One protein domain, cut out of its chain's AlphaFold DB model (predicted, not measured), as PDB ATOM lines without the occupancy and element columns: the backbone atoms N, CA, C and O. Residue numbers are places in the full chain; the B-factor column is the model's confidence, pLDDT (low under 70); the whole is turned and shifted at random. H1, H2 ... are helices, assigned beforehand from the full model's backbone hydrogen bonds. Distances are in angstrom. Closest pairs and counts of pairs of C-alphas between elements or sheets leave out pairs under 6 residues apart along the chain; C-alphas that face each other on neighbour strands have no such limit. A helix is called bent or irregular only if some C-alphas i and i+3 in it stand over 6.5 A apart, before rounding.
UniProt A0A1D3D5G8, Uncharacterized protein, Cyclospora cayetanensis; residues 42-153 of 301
ATOM      1  N   SER A  42     -91.889 107.087   9.778       67.94
ATOM      2  CA  SER A  42     -91.329 106.560   8.530       67.94
ATOM      3  C   SER A  42     -90.333 105.418   8.757       67.94
ATOM      4  O   SER A  42     -90.393 104.411   8.052       67.94
ATOM      5  N   GLN A  43     -89.475 105.500   9.777       72.69
ATOM      6  CA  GLN A  43     -88.539 104.427  10.120       72.69
ATOM      7  C   GLN A  43     -89.255 103.184  10.665       72.69
ATOM      8  O   GLN A  43     -88.897 102.064  10.306       72.69
ATOM      9  N   ARG A  44     -90.301 103.347  11.486       72.69
ATOM     10  CA  ARG A  44     -91.090 102.206  11.990       72.69
ATOM     11  C   ARG A  44     -91.794 101.461  10.864       72.69
ATOM     12  O   ARG A  44     -91.711 100.236  10.797       72.69
ATOM     13  N   VAL A  45     -92.453 102.196   9.971       70.38
ATOM     14  CA  VAL A  45     -93.148 101.613   8.816       70.38
ATOM     15  C   VAL A  45     -92.149 100.937   7.878       70.38
ATOM     16  O   VAL A  45     -92.365  99.796   7.480       70.38
ATOM     17  N   CYS A  46     -91.019 101.586   7.591       66.81
ATOM     18  CA  CYS A  46     -89.957 101.011   6.770       66.81
ATOM     19  C   CYS A  46     -89.397  99.713   7.380       66.81
ATOM     20  O   CYS A  46     -89.268  98.715   6.673       66.81
ATOM     21  N   GLY A  47     -89.173  99.676   8.697       68.69
ATOM     22  CA  GLY A  47     -88.753  98.468   9.411       68.69
ATOM     23  C   GLY A  47     -89.753  97.316   9.279       68.69
ATOM     24  O   GLY A  47     -89.370  96.207   8.915       68.69
ATOM     25  N   LEU A  48     -91.047  97.580   9.477       70.19
ATOM     26  CA  LEU A  48     -92.105  96.572   9.315       70.19
ATOM     27  C   LEU A  48     -92.231  96.072   7.868       70.19
ATOM     28  O   LEU A  48     -92.468  94.886   7.627       70.19
ATOM     29  N   LEU A  49     -92.067  96.971   6.898       65.06
ATOM     30  CA  LEU A  49     -92.094  96.632   5.479       65.06
ATOM     31  C   LEU A  49     -90.880  95.789   5.077       65.06
ATOM     32  O   LEU A  49     -91.043  94.830   4.327       65.06
ATOM     33  N   LEU A  50     -89.693  96.082   5.607       67.31
ATOM     34  CA  LEU A  50     -88.503  95.249   5.421       67.31
ATOM     35  C   LEU A  50     -88.649  93.885   6.107       67.31
ATOM     36  O   LEU A  50     -88.233  92.868   5.557       67.31
ATOM     37  N   GLU A  51     -89.312  93.816   7.258       70.25
ATOM     38  CA  GLU A  51     -89.600  92.536   7.909       70.25
ATOM     39  C   GLU A  51     -90.503  91.653   7.040       70.25
ATOM     40  O   GLU A  51     -90.180  90.489   6.788       70.25
ATOM     41  N   ARG A  52     -91.606  92.208   6.523       69.94
ATOM     42  CA  ARG A  52     -92.580  91.441   5.732       69.94
ATOM     43  C   ARG A  52     -92.141  91.197   4.291       69.94
ATOM     44  O   ARG A  52     -92.324  90.104   3.763       69.94
ATOM     45  N   HIS A  53     -91.531  92.186   3.653       63.72
ATOM     46  CA  HIS A  53     -91.292  92.199   2.208       63.72
ATOM     47  C   HIS A  53     -89.823  92.408   1.828       63.72
ATOM     48  O   HIS A  53     -89.543  92.578   0.643       63.72
ATOM     49  N   GLY A  54     -88.919  92.340   2.816       68.62
ATOM     50  CA  GLY A  54     -87.458  92.478   2.752       68.62
ATOM     51  C   GLY A  54     -86.904  92.840   1.396       68.62
ATOM     52  O   GLY A  54     -86.803  94.018   1.096       68.62
ATOM     53  N   GLU A  55     -86.597  91.849   0.569       65.06
ATOM     54  CA  GLU A  55     -85.919  92.045  -0.716       65.06
ATOM     55  C   GLU A  55     -86.618  93.048  -1.649       65.06
ATOM     56  O   GLU A  55     -85.973  93.933  -2.204       65.06
ATOM     57  N   ARG A  56     -87.948  92.980  -1.778       68.06
ATOM     58  CA  ARG A  56     -88.700  93.830  -2.713       68.06
ATOM     59  C   ARG A  56     -88.796  95.277  -2.239       68.06
ATOM     60  O   ARG A  56     -88.756  96.199  -3.048       68.06
ATOM     61  N   VAL A  57     -88.917  95.475  -0.928       69.19
ATOM     62  CA  VAL A  57     -88.895  96.811  -0.315       69.19
ATOM     63  C   VAL A  57     -87.479  97.370  -0.326       69.19
ATOM     64  O   VAL A  57     -87.307  98.548  -0.615       69.19
ATOM     65  N   LEU A  58     -86.469  96.529  -0.099       67.94
ATOM     66  CA  LEU A  58     -85.068  96.914  -0.204       67.94
ATOM     67  C   LEU A  58     -84.770  97.415  -1.623       67.94
ATOM     68  O   LEU A  58     -84.313  98.540  -1.771       67.94
ATOM     69  N   GLN A  59     -85.136  96.660  -2.666       69.38
ATOM     70  CA  GLN A  59     -84.985  97.080  -4.068       69.38
ATOM     71  C   GLN A  59     -85.656  98.434  -4.360       69.38
ATOM     72  O   GLN A  59     -85.069  99.279  -5.032       69.38
ATOM     73  N   LEU A  60     -86.856  98.668  -3.819       69.31
ATOM     74  CA  LEU A  60     -87.609  99.909  -4.026       69.31
ATOM     75  C   LEU A  60     -87.005 101.105  -3.268       69.31
ATOM     76  O   LEU A  60     -86.939 102.218  -3.793       69.31
ATOM     77  N   LEU A  61     -86.511 100.885  -2.047       68.25
ATOM     78  CA  LEU A  61     -85.761 101.902  -1.306       68.25
ATOM     79  C   LEU A  61     -84.472 102.264  -2.048       68.25
ATOM     80  O   LEU A  61     -84.112 103.432  -2.144       68.25
ATOM     81  N   LEU A  62     -83.809 101.279  -2.643       67.81
ATOM     82  CA  LEU A  62     -82.539 101.472  -3.332       67.81
ATOM     83  C   LEU A  62     -82.678 102.143  -4.701       67.81
ATOM     84  O   LEU A  62     -81.746 102.834  -5.122       67.81
ATOM     85  N   SER A  63     -83.827 102.001  -5.375       70.88
ATOM     86  CA  SER A  63     -84.079 102.644  -6.671       70.88
ATOM     87  C   SER A  63     -84.204 104.167  -6.583       70.88
ATOM     88  O   SER A  63     -84.110 104.850  -7.600       70.88
ATOM     89  N   SER A  64     -84.395 104.723  -5.383       71.12
ATOM     90  CA  SER A  64     -84.530 106.165  -5.160       71.12
ATOM     91  C   SER A  64     -83.417 106.700  -4.259       71.12
ATOM     92  O   SER A  64     -82.935 106.017  -3.356       71.12
ATOM     93  N   LYS A  65     -82.978 107.942  -4.495       74.75
ATOM     94  CA  LYS A  65     -81.957 108.584  -3.650       74.75
ATOM     95  C   LYS A  65     -82.455 108.758  -2.212       74.75
ATOM     96  O   LYS A  65     -81.703 108.489  -1.280       74.75
ATOM     97  N   ASP A  66     -83.720 109.129  -2.058       74.56
ATOM     98  CA  ASP A  66     -84.345 109.363  -0.756       74.56
ATOM     99  C   ASP A  66     -84.581 108.048  -0.005       74.56
ATOM    100  O   ASP A  66     -84.328 107.962   1.193       74.56
ATOM    101  N   GLY A  67     -84.956 106.975  -0.713       73.50
ATOM    102  CA  GLY A  67     -85.073 105.643  -0.123       73.50
ATOM    103  C   GLY A  67     -83.732 105.088   0.366       73.50
ATOM    104  O   GLY A  67     -83.691 104.447   1.416       73.50
ATOM    105  N   ARG A  68     -82.618 105.400  -0.315       70.88
ATOM    106  CA  ARG A  68     -81.264 105.079   0.170       70.88
ATOM    107  C   ARG A  68     -80.925 105.823   1.459       70.88
ATOM    108  O   ARG A  68     -80.435 105.195   2.390       70.88
ATOM    109  N   GLN A  69     -81.234 107.118   1.539       74.94
ATOM    110  CA  GLN A  69     -81.041 107.903   2.766       74.94
ATOM    111  C   GLN A  69     -81.927 107.399   3.912       74.94
ATOM    112  O   GLN A  69     -81.478 107.306   5.054       74.94
ATOM    113  N   LEU A  70     -83.171 107.014   3.614       74.88
ATOM    114  CA  LEU A  70     -84.075 106.417   4.593       74.88
ATOM    115  C   LEU A  70     -83.528 105.079   5.103       74.88
ATOM    116  O   LEU A  70     -83.491 104.875   6.316       74.88
ATOM    117  N   LEU A  71     -83.063 104.205   4.206       72.81
ATOM    118  CA  LEU A  71     -82.456 102.921   4.553       72.81
ATOM    119  C   LEU A  71     -81.185 103.106   5.391       72.81
ATOM    120  O   LEU A  71     -81.012 102.417   6.392       72.81
ATOM    121  N   GLU A  72     -80.330 104.059   5.030       73.25
ATOM    122  CA  GLU A  72     -79.132 104.408   5.795       73.25
ATOM    123  C   GLU A  72     -79.492 104.917   7.194       73.25
ATOM    124  O   GLU A  72     -78.936 104.441   8.185       73.25
ATOM    125  N   SER A  73     -80.490 105.802   7.302       76.00
ATOM    126  CA  SER A  73     -80.986 106.272   8.597       76.00
ATOM    127  C   SER A  73     -81.553 105.118   9.432       76.00
ATOM    128  O   SER A  73     -81.266 105.022  10.623       76.00
ATOM    129  N   LEU A  74     -82.288 104.191   8.814       74.69
ATOM    130  CA  LEU A  74     -82.892 103.049   9.490       74.69
ATOM    131  C   LEU A  74     -81.836 102.058   9.978       74.69
ATOM    132  O   LEU A  74     -81.910 101.617  11.119       74.69
ATOM    133  N   LEU A  75     -80.835 101.753   9.151       73.88
ATOM    134  CA  LEU A  75     -79.699 100.930   9.551       73.88
ATOM    135  C   LEU A  75     -78.929 101.616  10.679       73.88
ATOM    136  O   LEU A  75     -78.698 100.993  11.708       73.88
ATOM    137  N   SER A  76     -78.629 102.913  10.555       73.19
ATOM    138  CA  SER A  76     -77.931 103.655  11.608       73.19
ATOM    139  C   SER A  76     -78.650 103.556  12.956       73.19
ATOM    140  O   SER A  76     -77.989 103.368  13.971       73.19
ATOM    141  N   VAL A  77     -79.992 103.580  12.975       72.75
ATOM    142  CA  VAL A  77     -80.782 103.404  14.203       72.75
ATOM    143  C   VAL A  77     -80.861 101.938  14.636       72.75
ATOM    144  O   VAL A  77     -80.772 101.660  15.827       72.75
ATOM    145  N   ALA A  78     -80.973 100.987  13.705       68.25
ATOM    146  CA  ALA A  78     -80.958  99.555  14.016       68.25
ATOM    147  C   ALA A  78     -79.639  99.120  14.681       68.25
ATOM    148  O   ALA A  78     -79.632  98.232  15.532       68.25
ATOM    149  N   PHE A  79     -78.540  99.785  14.327       67.31
ATOM    150  CA  PHE A  79     -77.215  99.570  14.898       67.31
ATOM    151  C   PHE A  79     -76.901 100.447  16.122       67.31
ATOM    152  O   PHE A  79     -75.939 100.161  16.839       67.31
ATOM    153  N   ARG A  80     -77.711 101.476  16.409       65.50
ATOM    154  CA  ARG A  80     -77.558 102.354  17.579       65.50
ATOM    155  C   ARG A  80     -78.076 101.656  18.840       65.50
ATOM    156  O   ARG A  80     -79.182 101.907  19.304       65.50
ATOM    157  N   SER A  81     -77.235 100.779  19.386       52.31
ATOM    158  CA  SER A  81     -77.336 100.179  20.723       52.31
ATOM    159  C   SER A  81     -78.518  99.229  21.003       52.31
ATOM    160  O   SER A  81     -79.695  99.470  20.719       52.31
ATOM    161  N   ALA A  82     -78.183  98.140  21.700       49.28
ATOM    162  CA  ALA A  82     -79.096  97.154  22.275       49.28
ATOM    163  C   ALA A  82     -80.068  97.721  23.335       49.28
ATOM    164  O   ALA A  82     -80.989  97.016  23.742       49.28
ATOM    165  N   GLY A  83     -79.906  98.982  23.758       48.03
ATOM    166  CA  GLY A  83     -80.790  99.647  24.721       48.03
ATOM    167  C   GLY A  83     -82.052 100.290  24.130       48.03
ATOM    168  O   GLY A  83     -82.985 100.560  24.879       48.03
ATOM    169  N   VAL A  84     -82.114 100.531  22.811       51.75
ATOM    170  CA  VAL A  84     -83.170 101.364  22.177       51.75
ATOM    171  C   VAL A  84     -84.048 100.566  21.193       51.75
ATOM    172  O   VAL A  84     -84.767 101.123  20.369       51.75
ATOM    173  N   GLY A  85     -84.023  99.233  21.271       53.50
ATOM    174  CA  GLY A  85     -84.886  98.380  20.444       53.50
ATOM    175  C   GLY A  85     -84.448  98.247  18.978       53.50
ATOM    176  O   GLY A  85     -85.239  97.779  18.161       53.50
ATOM    177  N   GLY A  86     -83.207  98.620  18.638       57.38
ATOM    178  CA  GLY A  86     -82.607  98.400  17.311       57.38
ATOM    179  C   GLY A  86     -82.076  96.974  17.101       57.38
ATOM    180  O   GLY A  86     -82.206  96.405  16.014       57.38
ATOM    181  N   SER A  87     -81.585  96.336  18.171       61.53
ATOM    182  CA  SER A  87     -81.031  94.976  18.130       61.53
ATOM    183  C   SER A  87     -81.989  93.889  17.605       61.53
ATOM    184  O   SER A  87     -81.518  93.032  16.857       61.53
ATOM    185  N   PRO A  88     -83.315  93.897  17.876       67.50
ATOM    186  CA  PRO A  88     -84.225  92.884  17.340       67.50
ATOM    187  C   PRO A  88     -84.414  93.013  15.829       67.50
ATOM    188  O   PRO A  88     -84.633  92.014  15.150       67.50
ATOM    189  N   LEU A  89     -84.349  94.231  15.290       66.19
ATOM    190  CA  LEU A  89     -84.480  94.466  13.855       66.19
ATOM    191  C   LEU A  89     -83.218  93.991  13.133       66.19
ATOM    192  O   LEU A  89     -83.315  93.306  12.118       66.19
ATOM    193  N   LEU A  90     -82.044  94.248  13.719       68.69
ATOM    194  CA  LEU A  90     -80.785  93.752  13.178       68.69
ATOM    195  C   LEU A  90     -80.701  92.226  13.186       68.69
ATOM    196  O   LEU A  90     -80.350  91.619  12.179       68.69
ATOM    197  N   VAL A  91     -81.062  91.605  14.312       69.88
ATOM    198  CA  VAL A  91     -81.093  90.144  14.452       69.88
ATOM    199  C   VAL A  91     -82.057  89.528  13.438       69.88
ATOM    200  O   VAL A  91     -81.727  88.514  12.831       69.88
ATOM    201  N   ARG A  92     -83.215  90.151  13.197       69.12
ATOM    202  CA  ARG A  92     -84.185  89.664  12.206       69.12
ATOM    203  C   ARG A  92     -83.707  89.839  10.764       69.12
ATOM    204  O   ARG A  92     -83.913  88.933   9.961       69.12
ATOM    205  N   LEU A  93     -83.033  90.944  10.436       68.06
ATOM    206  CA  LEU A  93     -82.394  91.127   9.126       68.06
ATOM    207  C   LEU A  93     -81.301  90.075   8.890       68.06
ATOM    208  O   LEU A  93     -81.281  89.431   7.845       68.06
ATOM    209  N   LEU A  94     -80.458  89.850   9.898       69.69
ATOM    210  CA  LEU A  94     -79.406  88.834   9.894       69.69
ATOM    211  C   LEU A  94     -79.941  87.413   9.726       69.69
ATOM    212  O   LEU A  94     -79.379  86.629   8.974       69.69
ATOM    213  N   GLN A  95     -81.026  87.072  10.425       72.69
ATOM    214  CA  GLN A  95     -81.666  85.760  10.305       72.69
ATOM    215  C   GLN A  95     -82.282  85.539   8.924       72.69
ATOM    216  O   GLN A  95     -82.364  84.403   8.467       72.69
ATOM    217  N   ARG A  96     -82.739  86.615   8.280       66.62
ATOM    218  CA  ARG A  96     -83.416  86.542   6.988       66.62
ATOM    219  C   ARG A  96     -82.441  86.387   5.822       66.62
ATOM    220  O   ARG A  96     -82.783  85.697   4.869       66.62
ATOM    221  N   ASP A  97     -81.262  87.004   5.894       65.38
ATOM    222  CA  ASP A  97     -80.240  86.908   4.846       65.38
ATOM    223  C   ASP A  97     -78.826  86.804   5.438       65.38
ATOM    224  O   ASP A  97     -77.990  87.707   5.338       65.38
ATOM    225  N   ALA A  98     -78.570  85.677   6.101       65.25
ATOM    226  CA  ALA A  98     -77.273  85.403   6.707       65.25
ATOM    227  C   ALA A  98     -76.168  85.236   5.650       65.25
ATOM    228  O   ALA A  98     -75.033  85.643   5.883       65.25
ATOM    229  N   GLU A  99     -76.479  84.659   4.487       66.25
ATOM    230  CA  GLU A  99     -75.494  84.366   3.439       66.25
ATOM    231  C   GLU A  99     -75.036  85.630   2.704       66.25
ATOM    232  O   GLU A  99     -73.826  85.833   2.514       66.25
ATOM    233  N   GLY A 100     -75.979  86.511   2.349       67.69
ATOM    234  CA  GLY A 100     -75.683  87.825   1.789       67.69
ATOM    235  C   GLY A 100     -74.902  88.674   2.784       67.69
ATOM    236  O   GLY A 100     -73.853  89.230   2.442       67.69
ATOM    237  N   PHE A 101     -75.333  88.672   4.049       67.56
ATOM    238  CA  PHE A 101     -74.642  89.376   5.123       67.56
ATOM    239  C   PHE A 101     -73.205  88.882   5.304       67.56
ATOM    240  O   PHE A 101     -72.277  89.682   5.256       67.56
ATOM    241  N   VAL A 102     -72.978  87.576   5.459       67.31
ATOM    242  CA  VAL A 102     -71.627  87.021   5.648       67.31
ATOM    243  C   VAL A 102     -70.735  87.332   4.447       67.31
ATOM    244  O   VAL A 102     -69.589  87.734   4.635       67.31
ATOM    245  N   SER A 103     -71.252  87.234   3.221       67.56
ATOM    246  CA  SER A 103     -70.484  87.549   2.008       67.56
ATOM    247  C   SER A 103     -70.071  89.021   1.938       67.56
ATOM    248  O   SER A 103     -68.925  89.338   1.607       67.56
ATOM    249  N   VAL A 104     -70.987  89.929   2.280       66.38
ATOM    250  CA  VAL A 104     -70.729  91.373   2.385       66.38
ATOM    251  C   VAL A 104     -69.670  91.667   3.447       66.38
ATOM    252  O   VAL A 104     -68.739  92.445   3.241       66.38
ATOM    253  N   MET A 105     -69.803  91.003   4.581       67.56
ATOM    254  CA  MET A 105     -69.018  91.250   5.779       67.56
ATOM    255  C   MET A 105     -67.602  90.690   5.661       67.56
ATOM    256  O   MET A 105     -66.650  91.338   6.088       67.56
ATOM    257  N   MET A 106     -67.437  89.554   4.983       70.38
ATOM    258  CA  MET A 106     -66.124  89.007   4.639       70.38
ATOM    259  C   MET A 106     -65.356  89.925   3.685       70.38
ATOM    260  O   MET A 106     -64.171  90.164   3.905       70.38
ATOM    261  N   LYS A 107     -66.023  90.524   2.689       76.06
ATOM    262  CA  LYS A 107     -65.390  91.495   1.774       76.06
ATOM    263  C   LYS A 107     -64.919  92.769   2.475       76.06
ATOM    264  O   LYS A 107     -63.975  93.400   2.020       76.06
ATOM    265  N   ARG A 108     -65.578  93.164   3.567       70.50
ATOM    266  CA  ARG A 108     -65.237  94.366   4.347       70.50
ATOM    267  C   ARG A 108     -64.393  94.075   5.593       70.50
ATOM    268  O   ARG A 108     -64.023  95.008   6.298       70.50
ATOM    269  N   SER A 109     -64.043  92.811   5.835       73.38
ATOM    270  CA  SER A 109     -63.242  92.380   6.990       73.38
ATOM    271  C   SER A 109     -61.775  92.829   6.952       73.38
ATOM    272  O   SER A 109     -61.054  92.653   7.931       73.38
ATOM    273  N   GLU A 110     -61.331  93.440   5.851       80.06
ATOM    274  CA  GLU A 110     -60.003  94.053   5.741       80.06
ATOM    275  C   GLU A 110     -59.818  95.212   6.735       80.06
ATOM    276  O   GLU A 110     -58.702  95.476   7.192       80.06
ATOM    277  N   ASP A 111     -60.914  95.872   7.127       84.56
ATOM    278  CA  ASP A 111     -60.894  96.862   8.195       84.56
ATOM    279  C   ASP A 111     -60.896  96.172   9.570       84.56
ATOM    280  O   ASP A 111     -61.830  95.462   9.954       84.56
ATOM    281  N   LYS A 112     -59.842  96.436  10.351       85.56
ATOM    282  CA  LYS A 112     -59.653  95.891  11.701       85.56
ATOM    283  C   LYS A 112     -60.801  96.251  12.648       85.56
ATOM    284  O   LYS A 112     -61.117  95.448  13.525       85.56
ATOM    285  N   ALA A 113     -61.411  97.429  12.501       85.12
ATOM    286  CA  ALA A 113     -62.526  97.856  13.346       85.12
ATOM    287  C   ALA A 113     -63.796  97.049  13.037       85.12
ATOM    288  O   ALA A 113     -64.456  96.547  13.947       85.12
ATOM    289  N   VAL A 114     -64.076  96.840  11.749       82.44
ATOM    290  CA  VAL A 114     -65.208  96.043  11.255       82.44
ATOM    291  C   VAL A 114     -65.037  94.575  11.644       82.44
ATOM    292  O   VAL A 114     -65.954  93.973  12.202       82.44
ATOM    293  N   ALA A 115     -63.845  94.009  11.438       79.81
ATOM    294  CA  ALA A 115     -63.525  92.633  11.820       79.81
ATOM    295  C   ALA A 115     -63.653  92.400  13.334       79.81
ATOM    296  O   ALA A 115     -64.168  91.366  13.766       79.81
ATOM    297  N   ARG A 116     -63.233  93.375  14.151       80.38
ATOM    298  CA  ARG A 116     -63.401  93.330  15.607       80.38
ATOM    299  C   ARG A 116     -64.880  93.353  16.002       80.38
ATOM    300  O   ARG A 116     -65.286  92.509  16.798       80.38
ATOM    301  N   GLY A 117     -65.675  94.260  15.429       80.88
ATOM    302  CA  GLY A 117     -67.122  94.327  15.663       80.88
ATOM    303  C   GLY A 117     -67.834  93.024  15.286       80.88
ATOM    304  O   GLY A 117     -68.602  92.480  16.076       80.88
ATOM    305  N   LEU A 118     -67.496  92.450  14.127       76.81
ATOM    306  CA  LEU A 118     -67.939  91.119  13.686       76.81
ATOM    307  C   LEU A 118     -67.597  90.018  14.679       76.81
ATOM    308  O   LEU A 118     -68.465  89.234  15.056       76.81
ATOM    309  N   GLY A 119     -66.328  89.949  15.084       73.62
ATOM    310  CA  GLY A 119     -65.851  88.938  16.016       73.62
ATOM    311  C   GLY A 119     -66.610  89.013  17.337       73.62
ATOM    312  O   GLY A 119     -67.035  87.989  17.864       73.62
ATOM    313  N   LEU A 120     -66.866  90.225  17.834       76.62
ATOM    314  CA  LEU A 120     -67.668  90.435  19.036       76.62
ATOM    315  C   LEU A 120     -69.132  90.028  18.833       76.62
ATOM    316  O   LEU A 120     -69.685  89.356  19.703       76.62
ATOM    317  N   CYS A 121     -69.735  90.343  17.684       76.19
ATOM    318  CA  CYS A 121     -71.090  89.907  17.340       76.19
ATOM    319  C   CYS A 121     -71.218  88.381  17.283       76.19
ATOM    320  O   CYS A 121     -72.227  87.845  17.732       76.19
ATOM    321  N   LEU A 122     -70.206  87.677  16.769       75.25
ATOM    322  CA  LEU A 122     -70.197  86.214  16.689       75.25
ATOM    323  C   LEU A 122     -69.939  85.555  18.050       75.25
ATOM    324  O   LEU A 122     -70.553  84.541  18.365       75.25
ATOM    325  N   LEU A 123     -69.049  86.129  18.862       70.62
ATOM    326  CA  LEU A 123     -68.666  85.561  20.158       70.62
ATOM    327  C   LEU A 123     -69.691  85.836  21.262       70.62
ATOM    328  O   LEU A 123     -69.889  84.994  22.133       70.62
ATOM    329  N   ARG A 124     -70.303  87.025  21.266       77.44
ATOM    330  CA  ARG A 124     -71.207  87.477  22.338       77.44
ATOM    331  C   ARG A 124     -72.665  87.576  21.894       77.44
ATOM    332  O   ARG A 124     -73.547  87.659  22.742       77.44
ATOM    333  N   GLY A 125     -72.922  87.540  20.589       69.75
ATOM    334  CA  GLY A 125     -74.220  87.863  20.012       69.75
ATOM    335  C   GLY A 125     -74.392  89.373  19.833       69.75
ATOM    336  O   GLY A 125     -73.965  90.166  20.666       69.75
ATOM    337  N   VAL A 126     -75.072  89.772  18.756       70.56
ATOM    338  CA  VAL A 126     -75.314  91.180  18.368       70.56
ATOM    339  C   VAL A 126     -75.922  92.019  19.499       70.56
ATOM    340  O   VAL A 126     -75.593  93.190  19.651       70.56
ATOM    341  N   ALA A 127     -76.795  91.425  20.314       67.88
ATOM    342  CA  ALA A 127     -77.471  92.120  21.408       67.88
ATOM    343  C   ALA A 127     -76.553  92.457  22.600       67.88
ATOM    344  O   ALA A 127     -76.944  93.247  23.452       67.88
ATOM    345  N   ALA A 128     -75.361  91.862  22.675       71.88
ATOM    346  CA  ALA A 128     -74.430  92.018  23.792       71.88
ATOM    347  C   ALA A 128     -73.154  92.796  23.420       71.88
ATOM    348  O   ALA A 128     -72.231  92.882  24.232       71.88
ATOM    349  N   VAL A 129     -73.069  93.328  22.196       75.75
ATOM    350  CA  VAL A 129     -71.923  94.126  21.737       75.75
ATOM    351  C   VAL A 129     -72.155  95.603  22.046       75.75
ATOM    352  O   VAL A 129     -73.270  96.109  21.923       75.75
ATOM    353  N   GLU A 130     -71.094  96.293  22.461       79.81
ATOM    354  CA  GLU A 130     -71.135  97.728  22.731       79.81
ATOM    355  C   GLU A 130     -71.287  98.543  21.439       79.81
ATOM    356  O   GLU A 130     -70.794  98.172  20.375       79.81
ATOM    357  N   GLU A 131     -71.948  99.697  21.542       76.00
ATOM    358  CA  GLU A 131     -72.238 100.576  20.401       76.00
ATOM    359  C   GLU A 131     -70.970 101.029  19.665       76.00
ATOM    360  O   GLU A 131     -70.949 101.061  18.437       76.00
ATOM    361  N   ALA A 132     -69.889 101.298  20.403       79.88
ATOM    362  CA  ALA A 132     -68.615 101.733  19.833       79.88
ATOM    363  C   ALA A 132     -67.996 100.693  18.882       79.88
ATOM    364  O   ALA A 132     -67.351 101.060  17.901       79.88
ATOM    365  N   ASP A 133     -68.213  99.403  19.152       80.19
ATOM    366  CA  ASP A 133     -67.719  98.310  18.315       80.19
ATOM    367  C   ASP A 133     -68.710  97.965  17.175       80.19
ATOM    368  O   ASP A 133     -68.305  97.429  16.141       80.19
ATOM    369  N   LEU A 134     -70.002  98.297  17.328       76.00
ATOM    370  CA  LEU A 134     -71.052  98.089  16.317       76.00
ATOM    371  C   LEU A 134     -71.128  99.202  15.267       76.00
ATOM    372  O   LEU A 134     -71.521  98.943  14.132       76.00
ATOM    373  N   GLN A 135     -70.760 100.433  15.609       80.94
ATOM    374  CA  GLN A 135     -70.829 101.567  14.688       80.94
ATOM    375  C   GLN A 135     -69.999 101.387  13.399       80.94
ATOM    376  O   GLN A 135     -70.572 101.523  12.315       80.94
ATOM    377  N   PRO A 136     -68.699 101.024  13.447       80.25
ATOM    378  CA  PRO A 136     -67.929 100.793  12.220       80.25
ATOM    379  C   PRO A 136     -68.501  99.629  11.398       80.25
ATOM    380  O   PRO A 136     -68.449  99.644  10.169       80.25
ATOM    381  N   LEU A 137     -69.106  98.645  12.069       76.56
ATOM    382  CA  LEU A 137     -69.791  97.525  11.433       76.56
ATOM    383  C   LEU A 137     -71.023  97.975  10.641       76.56
ATOM    384  O   LEU A 137     -71.225  97.549   9.506       76.56
ATOM    385  N   ALA A 138     -71.826  98.849  11.244       74.56
ATOM    386  CA  ALA A 138     -73.032  99.416  10.664       74.56
ATOM    387  C   ALA A 138     -72.740 100.204   9.388       74.56
ATOM    388  O   ALA A 138     -73.399 100.013   8.366       74.56
ATOM    389  N   GLU A 139     -71.726 101.068   9.452       78.00
ATOM    390  CA  GLU A 139     -71.293 101.903   8.333       78.00
ATOM    391  C   GLU A 139     -70.682 101.070   7.202       78.00
ATOM    392  O   GLU A 139     -70.912 101.342   6.023       78.00
ATOM    393  N   ALA A 140     -69.909 100.038   7.545       78.12
ATOM    394  CA  ALA A 140     -69.365  99.121   6.554       78.12
ATOM    395  C   ALA A 140     -70.473  98.311   5.869       78.12
ATOM    396  O   ALA A 140     -70.440  98.143   4.647       78.12
ATOM    397  N   LEU A 141     -71.475  97.857   6.631       75.25
ATOM    398  CA  LEU A 141     -72.613  97.125   6.089       75.25
ATOM    399  C   LEU A 141     -73.456  98.003   5.165       75.25
ATOM    400  O   LEU A 141     -73.757  97.588   4.047       75.25
ATOM    401  N   SER A 142     -73.828  99.207   5.606       72.75
ATOM    402  CA  SER A 142     -74.648 100.110   4.797       72.75
ATOM    403  C   SER A 142     -73.955 100.429   3.472       72.75
ATOM    404  O   SER A 142     -74.566 100.282   2.414       72.75
ATOM    405  N   LYS A 143     -72.653 100.745   3.500       79.50
ATOM    406  CA  LYS A 143     -71.852 100.979   2.288       79.50
ATOM    407  C   LYS A 143     -71.807  99.764   1.372       79.50
ATOM    408  O   LYS A 143     -71.959  99.910   0.164       79.50
ATOM    409  N   ALA A 144     -71.601  98.572   1.921       77.31
ATOM    410  CA  ALA A 144     -71.448  97.378   1.106       77.31
ATOM    411  C   ALA A 144     -72.772  96.880   0.505       77.31
ATOM    412  O   ALA A 144     -72.779  96.433  -0.640       77.31
ATOM    413  N   ILE A 145     -73.889  97.018   1.227       70.75
ATOM    414  CA  ILE A 145     -75.235  96.783   0.686       70.75
ATOM    415  C   ILE A 145     -75.492  97.748  -0.475       70.75
ATOM    416  O   ILE A 145     -75.890  97.319  -1.556       70.75
ATOM    417  N   LEU A 146     -75.206  99.040  -0.291       70.75
ATOM    418  CA  LEU A 146     -75.366 100.039  -1.349       70.75
ATOM    419  C   LEU A 146     -74.505  99.723  -2.582       70.75
ATOM    420  O   LEU A 146     -74.995  99.816  -3.704       70.75
ATOM    421  N   GLU A 147     -73.257  99.304  -2.387       77.12
ATOM    422  CA  GLU A 147     -72.319  99.012  -3.474       77.12
ATOM    423  C   GLU A 147     -72.678  97.735  -4.249       77.12
ATOM    424  O   GLU A 147     -72.678  97.748  -5.480       77.12
ATOM    425  N   GLN A 148     -73.046  96.646  -3.564       67.62
ATOM    426  CA  GLN A 148     -73.511  95.424  -4.233       67.62
ATOM    427  C   GLN A 148     -74.763  95.673  -5.074       67.62
ATOM    428  O   GLN A 148     -74.916  95.100  -6.149       67.62
ATOM    429  N   LEU A 149     -75.649  96.544  -4.601       62.00
ATOM    430  CA  LEU A 149     -76.907  96.830  -5.280       62.00
ATOM    431  C   LEU A 149     -76.730  97.845  -6.411       62.00
ATOM    432  O   LEU A 149     -77.429  97.765  -7.418       62.00
ATOM    433  N   GLN A 150     -75.732  98.724  -6.315       70.19
ATOM    434  CA  GLN A 150     -75.299  99.567  -7.428       70.19
ATOM    435  C   GLN A 150     -74.660  98.746  -8.560       70.19
ATOM    436  O   GLN A 150     -74.811  99.106  -9.721       70.19
ATOM    437  N   GLN A 151     -74.011  97.622  -8.238       67.88
ATOM    438  CA  GLN A 151     -73.510  96.656  -9.226       67.88
ATOM    439  C   GLN A 151     -74.621  95.783  -9.838       67.88
ATOM    440  O   GLN A 151     -74.438  95.244 -10.928       67.88
ATOM    441  N   GLN A 152     -75.760  95.627  -9.154       56.09
ATOM    442  CA  GLN A 152     -76.929  94.899  -9.666       56.09
ATOM    443  C   GLN A 152     -77.892  95.769 -10.477       56.09
ATOM    444  O   GLN A 152     -78.659  95.228 -11.272       56.09
ATOM    445  N   ALA A 153     -77.873  97.093 -10.295       51.94
ATOM    446  CA  ALA A 153     -78.565  97.993 -11.201       51.94
ATOM    447  C   ALA A 153     -77.889  97.861 -12.574       51.94
ATOM    448  O   ALA A 153     -76.702  98.183 -12.679       51.94
TER     449      ALA A 153
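Overview. This is residues 42 to 153 of the 301 residues of an uncharacterized protein of Cyclospora cayetanensis (UniProt A0A1D3D5G8). Two helices, H2 and H6, lie side by side, running opposite ways; H1a, an arm of the bent helix H1, and H3 pack on H2, while H4 and H5 pack across H6. The printed part has 112 residues with six named helices, H1 to H6 in chain order, and no named strand: all helix. It is compact, with a radius of gyration of the C-alphas of 13.2 A and spans of 34 by 30 by 21 A.

Arrangement. H1, residues 42 to 62, was assigned as one helix by its hydrogen bonds but is bent: C-alphas 52 and 55 are 9.3 A apart, between arms H1a, residues 42 to 52, and H1b, residues 55 to 62. H2, residues 65 to 79, touches H1a about perpendicular at 82 degrees, the closest C-alphas being those of Gln 43 and Leu 74, 5.8 A. H2 and H1b touch only at the corner, closest at C-alphas 61 and 67, 4.0 A. H3, residues 87 to 96, touches residues 78 to 79 of H2 alone, closest at C-alphas 78 and 90, 5.9 A. H4, residues 98 to 108, and H5, residues 112 to 124, form a helical hairpin and only just touch, with 3 pairs of C-alphas within 8 A, the closest 108 and 114, 7.1 A. H6, residues 131 to 152, touches H2 at a shallow tilt of 30 degrees, opposite ways, closest at C-alphas 79 and 138, 6.0 A. H6 touches H4 with residues 140 to 145 alone, closest at C-alphas 104 and 144, 6.2 A. H6 touches H5 with residues 133 to 140 alone, closest at C-alphas 114 and 137, 4.8 A. H3 and H6 are apart. Every O i to N i+4 pair is within hydrogen-bond range in H1a, H1b, H2, H3, H4 and H5, and 16 of 18 in H6.

Along the chain. H1a begins at C-alpha 42, (-91.329, 106.560, 8.530). H2 is 21.2 A long, H5 17.8 A and H6 31.0 A, ending at C-alpha 152, (-76.929, 94.899, -9.666). H6 is only just irregular: C-alphas 133 and 136 are 6.6 A apart.

Size, cuts and confidence. The two farthest C-alphas, those of Ser 64 and Leu 123, are 36.3 A apart. The printed part has no cut and no long link. Mean pLDDT of the printed part is 70.8; 50 residues are under 70, among them 52 to 62 and 78 to 94.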